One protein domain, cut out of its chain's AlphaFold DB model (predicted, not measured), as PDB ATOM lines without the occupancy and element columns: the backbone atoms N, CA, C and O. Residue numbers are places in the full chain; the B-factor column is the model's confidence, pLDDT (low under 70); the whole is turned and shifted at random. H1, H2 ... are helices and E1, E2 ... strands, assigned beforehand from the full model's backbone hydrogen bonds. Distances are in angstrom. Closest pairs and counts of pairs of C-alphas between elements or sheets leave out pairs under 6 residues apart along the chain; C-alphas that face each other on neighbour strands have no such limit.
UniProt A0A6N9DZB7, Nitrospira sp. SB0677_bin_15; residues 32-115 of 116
ATOM      1  N   SER A  32       4.463 -12.907 -75.607       67.25
ATOM      2  CA  SER A  32       4.657 -14.269 -75.091       67.25
ATOM      3  C   SER A  32       5.816 -14.413 -74.096       67.25
ATOM      4  O   SER A  32       5.719 -15.202 -73.157       67.25
ATOM      5  N   GLN A  33       6.911 -13.657 -74.248       70.75
ATOM      6  CA  GLN A  33       8.043 -13.725 -73.315       70.75
ATOM      7  C   GLN A  33       7.710 -13.057 -71.976       70.75
ATOM      8  O   GLN A  33       8.077 -13.573 -70.921       70.75
ATOM      9  N   THR A  34       6.989 -11.934 -72.013       73.50
ATOM     10  CA  THR A  34       6.544 -11.228 -70.806       73.50
ATOM     11  C   THR A  34       5.492 -12.040 -70.046       73.50
ATOM     12  O   THR A  34       5.611 -12.184 -68.831       73.50
ATOM     13  N   GLU A  35       4.526 -12.636 -70.755       78.19
ATOM     14  CA  GLU A  35       3.489 -13.514 -70.184       78.19
ATOM     15  C   GLU A  35       4.101 -14.770 -69.531       78.19
ATOM     16  O   GLU A  35       3.777 -15.101 -68.391       78.19
ATOM     17  N   THR A  36       5.066 -15.422 -70.192       81.75
ATOM     18  CA  THR A  36       5.742 -16.614 -69.639       81.75
ATOM     19  C   THR A  36       6.482 -16.297 -68.339       81.75
ATOM     20  O   THR A  36       6.330 -17.014 -67.351       81.75
ATOM     21  N   ARG A  37       7.234 -15.187 -68.300       83.94
ATOM     22  CA  ARG A  37       7.973 -14.764 -67.102       83.94
ATOM     23  C   ARG A  37       7.039 -14.378 -65.953       83.94
ATOM     24  O   ARG A  37       7.325 -14.697 -64.803       83.94
ATOM     25  N   ALA A  38       5.929 -13.698 -66.247       83.44
ATOM     26  CA  ALA A  38       4.933 -13.338 -65.238       83.44
ATOM     27  C   ALA A  38       4.288 -14.585 -64.613       83.44
ATOM     28  O   ALA A  38       4.192 -14.687 -63.388       83.44
ATOM     29  N   LYS A  39       3.929 -15.568 -65.446       85.38
ATOM     30  CA  LYS A  39       3.380 -16.860 -65.019       85.38
ATOM     31  C   LYS A  39       4.370 -17.671 -64.182       85.38
ATOM     32  O   LYS A  39       3.983 -18.249 -63.172       85.38
ATOM     33  N   GLU A  40       5.648 -17.681 -64.557       86.81
ATOM     34  CA  GLU A  40       6.708 -18.345 -63.791       86.81
ATOM     35  C   GLU A  40       6.892 -17.716 -62.401       86.81
ATOM     36  O   GLU A  40       6.909 -18.430 -61.397       86.81
ATOM     37  N   ILE A  41       6.934 -16.379 -62.318       88.94
ATOM     38  CA  ILE A  41       7.014 -15.655 -61.039       88.94
ATOM     39  C   ILE A  41       5.794 -15.960 -60.162       88.94
ATOM     40  O   ILE A  41       5.949 -16.182 -58.960       88.94
ATOM     41  N   LEU A  42       4.587 -15.971 -60.738       85.19
ATOM     42  CA  LEU A  42       3.368 -16.290 -59.997       85.19
ATOM     43  C   LEU A  42       3.394 -17.732 -59.465       85.19
ATOM     44  O   LEU A  42       3.156 -17.935 -58.276       85.19
ATOM     45  N   ASN A  43       3.730 -18.712 -60.307       86.44
ATOM     46  CA  ASN A  43       3.829 -20.116 -59.902       86.44
ATOM     47  C   ASN A  43       4.822 -20.298 -58.748       86.44
ATOM     48  O   ASN A  43       4.516 -20.989 -57.779       86.44
ATOM     49  N   LEU A  44       5.985 -19.641 -58.821       89.00
ATOM     50  CA  LEU A  44       7.003 -19.715 -57.777       89.00
ATOM     51  C   LEU A  44       6.520 -19.090 -56.456       89.00
ATOM     52  O   LEU A  44       6.748 -19.651 -55.386       89.00
ATOM     53  N   ARG A  45       5.801 -17.961 -56.518       90.69
ATOM     54  CA  ARG A  45       5.180 -17.341 -55.333       90.69
ATOM     55  C   ARG A  45       4.145 -18.258 -54.687       90.69
ATOM     56  O   ARG A  45       4.157 -18.404 -53.470       90.69
ATOM     57  N   ILE A  46       3.276 -18.876 -55.487       89.75
ATOM     58  CA  ILE A  46       2.250 -19.800 -54.986       89.75
ATOM     59  C   ILE A  46       2.904 -21.032 -54.363       89.75
ATOM     60  O   ILE A  46       2.527 -21.422 -53.262       89.75
ATOM     61  N   LEU A  47       3.926 -21.593 -55.012       88.81
ATOM     62  CA  LEU A  47       4.680 -22.725 -54.483       88.81
ATOM     63  C   LEU A  47       5.289 -22.408 -53.111       88.81
ATOM     64  O   LEU A  47       5.131 -23.194 -52.180       88.81
ATOM     65  N   TYR A  48       5.946 -21.254 -52.960       93.25
ATOM     66  CA  TYR A  48       6.517 -20.860 -51.670       93.25
ATOM     67  C   TYR A  48       5.457 -20.582 -50.606       93.25
ATOM     68  O   TYR A  48       5.660 -20.945 -49.449       93.25
ATOM     69  N   ALA A  49       4.317 -19.995 -50.978       93.56
ATOM     70  CA  ALA A  49       3.200 -19.822 -50.055       93.56
ATOM     71  C   ALA A  49       2.657 -21.177 -49.572       93.56
ATOM     72  O   ALA A  49       2.478 -21.371 -48.372       93.56
ATOM     73  N   MET A  50       2.466 -22.140 -50.482       93.69
ATOM     74  CA  MET A  50       2.043 -23.502 -50.137       93.69
ATOM     75  C   MET A  50       3.052 -24.192 -49.216       93.69
ATOM     76  O   MET A  50       2.663 -24.740 -48.188       93.69
ATOM     77  N   ALA A  51       4.344 -24.135 -49.547       95.06
ATOM     78  CA  ALA A  51       5.397 -24.711 -48.716       95.06
ATOM     79  C   ALA A  51       5.429 -24.075 -47.316       95.06
ATOM     80  O   ALA A  51       5.523 -24.791 -46.324       95.06
ATOM     81  N   GLY A  52       5.286 -22.749 -47.226       97.19
ATOM     82  CA  GLY A  52       5.223 -22.031 -45.954       97.19
ATOM     83  C   GLY A  52       4.034 -22.453 -45.089       97.19
ATOM     84  O   GLY A  52       4.212 -22.693 -43.899       97.19
ATOM     85  N   LEU A  53       2.845 -22.610 -45.681       96.62
ATOM     86  CA  LEU A  53       1.657 -23.088 -44.966       96.62
ATOM     87  C   LEU A  53       1.814 -24.532 -44.478       96.62
ATOM     88  O   LEU A  53       1.458 -24.827 -43.343       96.62
ATOM     89  N   LEU A  54       2.383 -25.419 -45.299       97.00
ATOM     90  CA  LEU A  54       2.650 -26.802 -44.894       97.00
ATOM     91  C   LEU A  54       3.663 -26.870 -43.746       97.00
ATOM     92  O   LEU A  54       3.459 -27.615 -42.793       97.00
ATOM     93  N   VAL A  55       4.731 -26.071 -43.805       97.69
ATOM     94  CA  VAL A  55       5.700 -25.965 -42.705       97.69
ATOM     95  C   VAL A  55       5.019 -25.439 -41.443       97.69
ATOM     96  O   VAL A  55       5.219 -26.005 -40.372       97.69
ATOM     97  N   LEU A  56       4.181 -24.405 -41.554       97.56
ATOM     98  CA  LEU A  56       3.442 -23.857 -40.417       97.56
ATOM     99  C   LEU A  56       2.513 -24.902 -39.777       97.56
ATOM    100  O   LEU A  56       2.529 -25.040 -38.558       97.56
ATOM    101  N   ALA A  57       1.781 -25.671 -40.586       96.81
ATOM    102  CA  ALA A  57       0.895 -26.743 -40.125       96.81
ATOM    103  C   ALA A  57       1.647 -27.880 -39.412       96.81
ATOM    104  O   ALA A  57       1.115 -28.511 -38.505       96.81
ATOM    105  N   VAL A  58       2.897 -28.155 -39.797       96.69
ATOM    106  CA  VAL A  58       3.751 -29.129 -39.092       96.69
ATOM    107  C   VAL A  58       4.316 -28.550 -37.792       96.69
ATOM    108  O   VAL A  58       4.492 -29.280 -36.820       96.69
ATOM    109  N   LEU A  59       4.617 -27.248 -37.757       97.75
ATOM    110  CA  LEU A  59       5.141 -26.578 -36.561       97.75
ATOM    111  C   LEU A  59       4.072 -26.357 -35.485       97.75
ATOM    112  O   LEU A  59       4.407 -26.364 -34.300       97.75
ATOM    113  N   PHE A  60       2.819 -26.166 -35.893       97.50
ATOM    114  CA  PHE A  60       1.669 -25.967 -35.016       97.50
ATOM    115  C   PHE A  60       0.628 -27.065 -35.244       97.50
ATOM    116  O   PHE A  60      -0.436 -26.768 -35.772       97.50
ATOM    117  N   PRO A  61       0.921 -28.325 -34.888       97.56
ATOM    118  CA  PRO A  61      -0.005 -29.426 -35.110       97.56
ATOM    119  C   PRO A  61      -1.270 -29.322 -34.231       97.56
ATOM    120  O   PRO A  61      -1.236 -28.689 -33.166       97.56
ATOM    121  N   PRO A  62      -2.369 -30.001 -34.615       97.38
ATOM    122  CA  PRO A  62      -3.554 -30.144 -33.788       97.38
ATOM    123  C   PRO A  62      -3.298 -31.142 -32.659       97.38
ATOM    124  O   PRO A  62      -2.988 -32.315 -32.898       97.38
ATOM    125  N   TRP A  63      -3.474 -30.685 -31.424       96.31
ATOM    126  CA  TRP A  63      -3.347 -31.511 -30.228       96.31
ATOM    127  C   TRP A  63      -4.694 -32.121 -29.833       96.31
ATOM    128  O   TRP A  63      -5.739 -31.469 -29.889       96.31
ATOM    129  N   GLU A  64      -4.663 -33.378 -29.409       94.81
ATOM    130  CA  GLU A  64      -5.779 -34.097 -28.802       94.81
ATOM    131  C   GLU A  64      -5.396 -34.578 -27.399       94.81
ATOM    132  O   GLU A  64      -4.215 -34.751 -27.073       94.81
ATOM    133  N   SER A  65      -6.410 -34.752 -26.556       93.50
ATOM    134  CA  SER A  65      -6.245 -35.279 -25.207       93.50
ATOM    135  C   SER A  65      -5.695 -36.713 -25.212       93.50
ATOM    136  O   SER A  65      -5.784 -37.449 -26.198       93.50
ATOM    137  N   SER A  66      -5.095 -37.116 -24.090       92.25
ATOM    138  CA  SER A  66      -4.496 -38.445 -23.937       92.25
ATOM    139  C   SER A  66      -5.529 -39.569 -24.141       92.25
ATOM    140  O   SER A  66      -6.667 -39.417 -23.683       92.25
ATOM    141  N   PRO A  67      -5.156 -40.742 -24.705       86.12
ATOM    142  CA  PRO A  67      -6.067 -41.880 -24.903       86.12
ATOM    143  C   PRO A  67      -6.773 -42.392 -23.636       86.12
ATOM    144  O   PRO A  67      -7.763 -43.112 -23.736       86.12
ATOM    145  N   GLY A  68      -6.256 -42.056 -22.447       87.75
ATOM    146  CA  GLY A  68      -6.876 -42.386 -21.158       87.75
ATOM    147  C   GLY A  68      -7.972 -41.414 -20.702       87.75
ATOM    148  O   GLY A  68      -8.622 -41.664 -19.689       87.75
ATOM    149  N   SER A  69      -8.177 -40.313 -21.423       86.31
ATOM    150  CA  SER A  69      -9.142 -39.253 -21.117       86.31
ATOM    151  C   SER A  69     -10.194 -39.127 -22.230       86.31
ATOM    152  O   SER A  69      -9.989 -39.652 -23.326       86.31
ATOM    153  N   PRO A  70     -11.346 -38.475 -21.985       91.50
ATOM    154  CA  PRO A  70     -12.341 -38.248 -23.028       91.50
ATOM    155  C   PRO A  70     -11.709 -37.512 -24.221       91.50
ATOM    156  O   PRO A  70     -10.961 -36.558 -23.993       91.50
ATOM    157  N   PRO A  71     -12.001 -37.913 -25.473       89.56
ATOM    158  CA  PRO A  71     -11.399 -37.296 -26.647       89.56
ATOM    159  C   PRO A  71     -11.827 -35.831 -26.743       89.56
ATOM    160  O   PRO A  71     -13.007 -35.523 -26.917       89.56
ATOM    161  N   ALA A  72     -10.856 -34.934 -26.625       92.75
ATOM    162  CA  ALA A  72     -11.046 -33.497 -26.699       92.75
ATOM    163  C   ALA A  72      -9.964 -32.881 -27.586       92.75
ATOM    164  O   ALA A  72      -8.795 -33.260 -27.528       92.75
ATOM    165  N   TYR A  73     -10.369 -31.921 -28.414       95.00
ATOM    166  CA  TYR A  73      -9.448 -31.133 -29.221       95.00
ATOM    167  C   TYR A  73      -8.874 -29.994 -28.376       95.00
ATOM    168  O   TYR A  73      -9.627 -29.165 -27.866       95.00
ATOM    169  N   LEU A  74      -7.548 -29.956 -28.251       95.00
ATOM    170  CA  LEU A  74      -6.819 -29.004 -27.409       95.00
ATOM    171  C   LEU A  74      -6.281 -27.797 -28.192       95.00
ATOM    172  O   LEU A  74      -5.610 -26.942 -27.623       95.00
ATOM    173  N   GLY A  75      -6.585 -27.695 -29.487       94.75
ATOM    174  CA  GLY A  75      -6.157 -26.570 -30.316       94.75
ATOM    175  C   GLY A  75      -4.833 -26.799 -31.046       94.75
ATOM    176  O   GLY A  75      -4.284 -27.902 -31.077       94.75
ATOM    177  N   MET A  76      -4.330 -25.715 -31.642       96.12
ATOM    178  CA  MET A  76      -3.073 -25.677 -32.393       96.12
ATOM    179  C   MET A  76      -1.997 -25.039 -31.522       96.12
ATOM    180  O   MET A  76      -2.069 -23.849 -31.211       96.12
ATOM    181  N   HIS A  77      -0.994 -25.816 -31.138       95.81
ATOM    182  CA  HIS A  77       0.112 -25.348 -30.305       95.81
ATOM    183  C   HIS A  77       1.437 -25.729 -30.940       95.81
ATOM    184  O   HIS A  77       1.520 -26.701 -31.688       95.81
ATOM    185  N   PHE A  78       2.483 -24.969 -30.626       96.56
ATOM    186  CA  PHE A  78       3.818 -25.250 -31.130       96.56
ATOM    187  C   PHE A  78       4.279 -26.651 -30.708       96.56
ATOM    188  O   PHE A  78       4.096 -27.047 -29.559       96.56
ATOM    189  N   ILE A  79       4.916 -27.392 -31.615       94.69
ATOM    190  CA  ILE A  79       5.250 -28.810 -31.406       94.69
ATOM    191  C   ILE A  79       6.163 -29.083 -30.195       94.69
ATOM    192  O   ILE A  79       6.137 -30.175 -29.638       94.69
ATOM    193  N   LEU A  80       6.948 -28.091 -29.755       95.00
ATOM    194  CA  LEU A  80       7.813 -28.188 -28.568       95.00
ATOM    195  C   LEU A  80       7.185 -27.579 -27.304       95.00
ATOM    196  O   LEU A  80       7.834 -27.496 -26.264       95.00
ATOM    197  N   SER A  81       5.949 -27.095 -27.387       94.56
ATOM    198  CA  SER A  81       5.224 -26.465 -26.282       94.56
ATOM    199  C   SER A  81       3.787 -26.987 -26.251       94.56
ATOM    200  O   SER A  81       2.861 -26.244 -26.588       94.56
ATOM    201  N   PRO A  82       3.608 -28.276 -25.896       93.75
ATOM    202  CA  PRO A  82       2.293 -28.899 -25.817       93.75
ATOM    203  C   PRO A  82       1.399 -28.193 -24.784       93.75
ATOM    204  O   PRO A  82       1.910 -27.685 -23.781       93.75
ATOM    205  N   PRO A  83       0.071 -28.170 -25.002       94.06
ATOM    206  CA  PRO A  83      -0.878 -27.540 -24.084       94.06
ATOM    207  C   PRO A  83      -1.029 -28.303 -22.761       94.06
ATOM    208  O   PRO A  83      -1.234 -27.685 -21.719       94.06
ATOM    209  N   GLU A  84      -0.897 -29.632 -22.795       92.25
ATOM    210  CA  GLU A  84      -0.962 -30.518 -21.629       92.25
ATOM    211  C   GLU A  84       0.200 -31.531 -21.674       92.25
ATOM    212  O   GLU A  84       0.678 -31.851 -22.768       92.25
ATOM    213  N   PRO A  85       0.671 -32.061 -20.529       89.25
ATOM    214  CA  PRO A  85       1.882 -32.891 -20.473       89.25
ATOM    215  C   PRO A  85       1.749 -34.231 -21.210       89.25
ATOM    216  O   PRO A  85       2.733 -34.751 -21.736       89.25
ATOM    217  N   GLU A  86       0.533 -34.771 -21.264       90.19
ATOM    218  CA  GLU A  86       0.187 -36.034 -21.922       90.19
ATOM    219  C   GLU A  86      -0.659 -35.854 -23.193       90.19
ATOM    220  O   GLU A  86      -1.202 -36.831 -23.717       90.19
ATOM    221  N   ALA A  87      -0.773 -34.624 -23.705       93.88
ATOM    222  CA  ALA A  87      -1.412 -34.384 -24.993       93.88
ATOM    223  C   ALA A  87      -0.638 -35.091 -26.115       93.88
ATOM    224  O   ALA A  87       0.586 -35.229 -26.070       93.88
ATOM    225  N   VAL A  88      -1.352 -35.514 -27.155       95.19
ATOM    226  CA  VAL A  88      -0.759 -36.145 -28.339       95.19
ATOM    227  C   VAL A  88      -1.178 -35.404 -29.603       95.19
ATOM    228  O   VAL A  88      -2.204 -34.734 -29.637       95.19
ATOM    229  N   VAL A  89      -0.371 -35.489 -30.660       96.19
ATOM    230  CA  VAL A  89      -0.730 -34.900 -31.957       96.19
ATOM    231  C   VAL A  89      -1.748 -35.792 -32.657       96.19
ATOM    232  O   VAL A  89      -1.473 -36.964 -32.939       96.19
ATOM    233  N   SER A  90      -2.896 -35.213 -33.004       95.19
ATOM    234  CA  SER A  90      -3.962 -35.929 -33.691       95.19
ATOM    235  C   SER A  90      -3.581 -36.227 -35.135       95.19
ATOM    236  O   SER A  90      -3.539 -35.344 -35.995       95.19
ATOM    237  N   ARG A  91      -3.341 -37.506 -35.440       94.62
ATOM    238  CA  ARG A  91      -2.952 -37.940 -36.796       94.62
ATOM    239  C   ARG A  91      -4.035 -37.655 -37.828       94.62
ATOM    240  O   ARG A  91      -3.723 -37.309 -38.967       94.62
ATOM    241  N   ILE A  92      -5.298 -37.821 -37.439       95.31
ATOM    242  CA  ILE A  92      -6.440 -37.618 -38.332       95.31
ATOM    243  C   ILE A  92      -6.567 -36.131 -38.657       95.31
ATOM    244  O   ILE A  92      -6.570 -35.778 -39.836       95.31
ATOM    245  N   LEU A  93      -6.599 -35.261 -37.641       95.81
ATOM    246  CA  LEU A  93      -6.730 -33.818 -37.854       95.81
ATOM    247  C   LEU A  93      -5.527 -33.247 -38.614       95.81
ATOM    248  O   LEU A  93      -5.726 -32.501 -39.569       95.81
ATOM    249  N   GLN A  94      -4.302 -33.680 -38.291       96.94
ATOM    250  CA  GLN A  94      -3.102 -33.272 -39.026       96.94
ATOM    251  C   GLN A  94      -3.176 -33.686 -40.502       96.94
ATOM    252  O   GLN A  94      -2.808 -32.919 -41.390       96.94
ATOM    253  N   THR A  95      -3.652 -34.901 -40.793       97.69
ATOM    254  CA  THR A  95      -3.786 -35.374 -42.180       97.69
ATOM    255  C   THR A  95      -4.815 -34.543 -42.936       97.69
ATOM    256  O   THR A  95      -4.552 -34.121 -44.061       97.69
ATOM    257  N   VAL A  96      -5.969 -34.274 -42.317       97.00
ATOM    258  CA  VAL A  96      -7.016 -33.430 -42.909       97.00
ATOM    259  C   VAL A  96      -6.477 -32.031 -43.204       97.00
ATOM    260  O   VAL A  96      -6.686 -31.525 -44.307       97.00
ATOM    261  N   GLU A  97      -5.741 -31.426 -42.276       96.81
ATOM    262  CA  GLU A  97      -5.139 -30.105 -42.454       96.81
ATOM    263  C   GLU A  97      -4.140 -30.078 -43.619       96.81
ATOM    264  O   GLU A  97      -4.298 -29.289 -44.553       96.81
ATOM    265  N   LEU A  98      -3.154 -30.983 -43.621       96.94
ATOM    266  CA  LEU A  98      -2.121 -31.038 -44.660       96.94
ATOM    267  C   LEU A  98      -2.717 -31.285 -46.050       96.94
ATOM    268  O   LEU A  98      -2.338 -30.623 -47.020       96.94
ATOM    269  N   VAL A  99      -3.676 -32.209 -46.155       97.06
ATOM    270  CA  VAL A  99      -4.362 -32.510 -47.417       97.06
ATOM    271  C   VAL A  99      -5.187 -31.313 -47.887       97.06
ATOM    272  O   VAL A  99      -5.149 -30.977 -49.070       97.06
ATOM    273  N   THR A 100      -5.881 -30.623 -46.980       96.25
ATOM    274  CA  THR A 100      -6.677 -29.434 -47.323       96.25
ATOM    275  C   THR A 100      -5.789 -28.298 -47.825       96.25
ATOM    276  O   THR A 100      -6.110 -27.682 -48.843       96.25
ATOM    277  N   ILE A 101      -4.642 -28.055 -47.182       95.75
ATOM    278  CA  ILE A 101      -3.658 -27.058 -47.628       95.75
ATOM    279  C   ILE A 101      -3.116 -27.417 -49.017       95.75
ATOM    280  O   ILE A 101      -3.049 -26.555 -49.896       95.75
ATOM    281  N   ALA A 102      -2.768 -28.686 -49.247       94.44
ATOM    282  CA  ALA A 102      -2.236 -29.141 -50.528       94.44
ATOM    283  C   ALA A 102      -3.263 -29.004 -51.668       94.44
ATOM    284  O   ALA A 102      -2.963 -28.409 -52.707       94.44
ATOM    285  N   ILE A 103      -4.483 -29.510 -51.465       95.25
ATOM    286  CA  ILE A 103      -5.570 -29.446 -52.451       95.25
ATOM    287  C   ILE A 103      -5.974 -27.990 -52.708       95.25
ATOM    288  O   ILE A 103      -6.058 -27.569 -53.862       95.25
ATOM    289  N   GLY A 104      -6.178 -27.203 -51.647       92.38
ATOM    290  CA  GLY A 104      -6.526 -25.787 -51.747       92.38
ATOM    291  C   GLY A 104      -5.468 -24.986 -52.502       92.38
ATOM    292  O   GLY A 104      -5.802 -24.229 -53.413       92.38
ATOM    293  N   GLY A 105      -4.187 -25.215 -52.204       89.94
ATOM    294  CA  GLY A 105      -3.075 -24.606 -52.927       89.94
ATOM    295  C   GLY A 105      -3.059 -24.966 -54.415       89.94
ATOM    296  O   GLY A 105      -2.888 -24.082 -55.254       89.94
ATOM    297  N   MET A 106      -3.322 -26.229 -54.763       89.81
ATOM    298  CA  MET A 106      -3.414 -26.674 -56.158       89.81
ATOM    299  C   MET A 106      -4.567 -25.992 -56.914       89.81
ATOM    300  O   MET A 106      -4.366 -25.505 -58.030       89.81
ATOM    301  N   TYR A 107      -5.760 -25.910 -56.315       90.19
ATOM    302  CA  TYR A 107      -6.904 -25.230 -56.932       90.19
ATOM    303  C   TYR A 107      -6.681 -23.723 -57.074       90.19
ATOM    304  O   TYR A 107      -6.968 -23.167 -58.133       90.19
ATOM    305  N   LEU A 108      -6.124 -23.062 -56.055       86.56
ATOM    306  CA  LEU A 108      -5.763 -21.644 -56.136       86.56
ATOM    307  C   LEU A 108      -4.735 -21.414 -57.247       86.56
ATOM    308  O   LEU A 108      -4.903 -20.497 -58.049       86.56
ATOM    309  N   ALA A 109      -3.720 -22.277 -57.350       86.06
ATOM    310  CA  ALA A 109      -2.732 -22.193 -58.414       86.06
ATOM    311  C   ALA A 109      -3.374 -22.251 -59.798       86.06
ATOM    312  O   ALA A 109      -3.065 -21.422 -60.649       86.06
ATOM    313  N   TRP A 110      -4.302 -23.184 -60.005       87.00
ATOM    314  CA  TRP A 110      -5.036 -23.307 -61.259       87.00
ATOM    315  C   TRP A 110      -5.884 -22.062 -61.568       87.00
ATOM    316  O   TRP A 110      -5.761 -21.513 -62.661       87.00
ATOM    317  N   VAL A 111      -6.657 -21.551 -60.603       87.50
ATOM    318  CA  VAL A 111      -7.517 -20.366 -60.795       87.50
ATOM    319  C   VAL A 111      -6.711 -19.103 -61.112       87.50
ATOM    320  O   VAL A 111      -7.096 -18.324 -61.986       87.50
ATOM    321  N   PHE A 112      -5.590 -18.875 -60.423       83.00
ATOM    322  CA  PHE A 112      -4.764 -17.687 -60.653       83.00
ATOM    323  C   PHE A 112      -3.900 -17.788 -61.911       83.00
ATOM    324  O   PHE A 112      -3.537 -16.758 -62.477       83.00
ATOM    325  N   ARG A 113      -3.612 -19.003 -62.391       79.12
ATOM    326  CA  ARG A 113      -2.845 -19.228 -63.621       79.12
ATOM    327  C   ARG A 113      -3.500 -18.621 -64.859       79.12
ATOM    328  O   ARG A 113      -2.783 -18.199 -65.758       79.12
ATOM    329  N   ASP A 114      -4.828 -18.608 -64.907       75.31
ATOM    330  CA  ASP A 114      -5.591 -18.150 -66.073       75.31
ATOM    331  C   ASP A 114      -5.921 -16.643 -66.001       75.31
ATOM    332  O   ASP A 114      -6.505 -16.076 -66.924       75.31
ATOM    333  N   LYS A 115      -5.550 -15.982 -64.894       74.06
ATOM    334  CA  LYS A 115      -5.757 -14.545 -64.648       74.06
ATOM    335  C   LYS A 115      -4.526 -13.682 -64.969       74.06
ATOM    336  O   LYS A 115      -4.639 -12.460 -64.887       74.06
TER     337      LYS A 115
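This is residues 32 to 115 of the 116 residues of a protein of Nitrospira sp. SB0677_bin_15 (UniProt A0A6N9DZB7). What shape does the model have? It is a long rod of two helices side by side, H1 and H2, running opposite ways, with a small head at one end made of the strand hairpin E1 and E2 and the loops at residues 65 to 72 and 77 to 90. At the end away from the head, residues 32 to 37 of H1 stick out. What are its parts and its size? The printed part has 84 residues, with two named helices and two named strands in the order H1, E1, E2, H2; the sheet has the order E1 - E2, antiparallel, and the class is mostly helix. The whole is only just loose, close to extended, with a radius of gyration of the C-alphas of 17.8 A and spans of 62 by 20 by 13 A.

Where are the strands? E1 is residues 62 to 64, 6.7 A from first to last C-alpha, and E2 is residues 73 to 76, 9.0 A long. C-alpha 62 is at (-3.554, -30.144, -33.788). Where are the helices? H1 is residues 32 to 59, 40.5 A long, and begins with C-alpha 32 at (4.657, -14.269, -75.091). H2 is residues 91 to 113, 32.7 A long, and ends with C-alpha 113 at (-2.845, -19.228, -63.621).

How is the sheet paired? E1 and E2 form a hairpin, antiparallel, with 155 degrees between their directions. N 63 and O 75 are 2.9 A apart, and N 74 and O 63 are also 2.9 A apart, both within hydrogen-bond range. Residues 63 to 64 of E1 also pair, antiparallel, with residues 88 to 89. How do the helices stand to the strands? The closest C-alphas of E1 and H2, those of Pro 62 and Gln 94, are 6.1 A apart. H1 and E2 are apart. How do the helices stand to each other? H1 and H2 touch at a shallow tilt of 12 degrees and run opposite ways. Their closest C-alphas, those of Met 50 and Gly 105, are 5.9 A apart. In H1 and H2 every O i to N i+4 pair is within hydrogen-bond range.

How far does it reach? The two C-alphas farthest apart, those of Ser 32 and Gly 68, are 61.9 A apart. Which links are long? The link from E2 to H2, 14 residues, is long; the link from H1 to E1 is tight and that from E1 to E2 is short. Is the printed part whole, and how confident is the model? The printed part has no cut, and its mean pLDDT is 91.1, with residue 32 under 70.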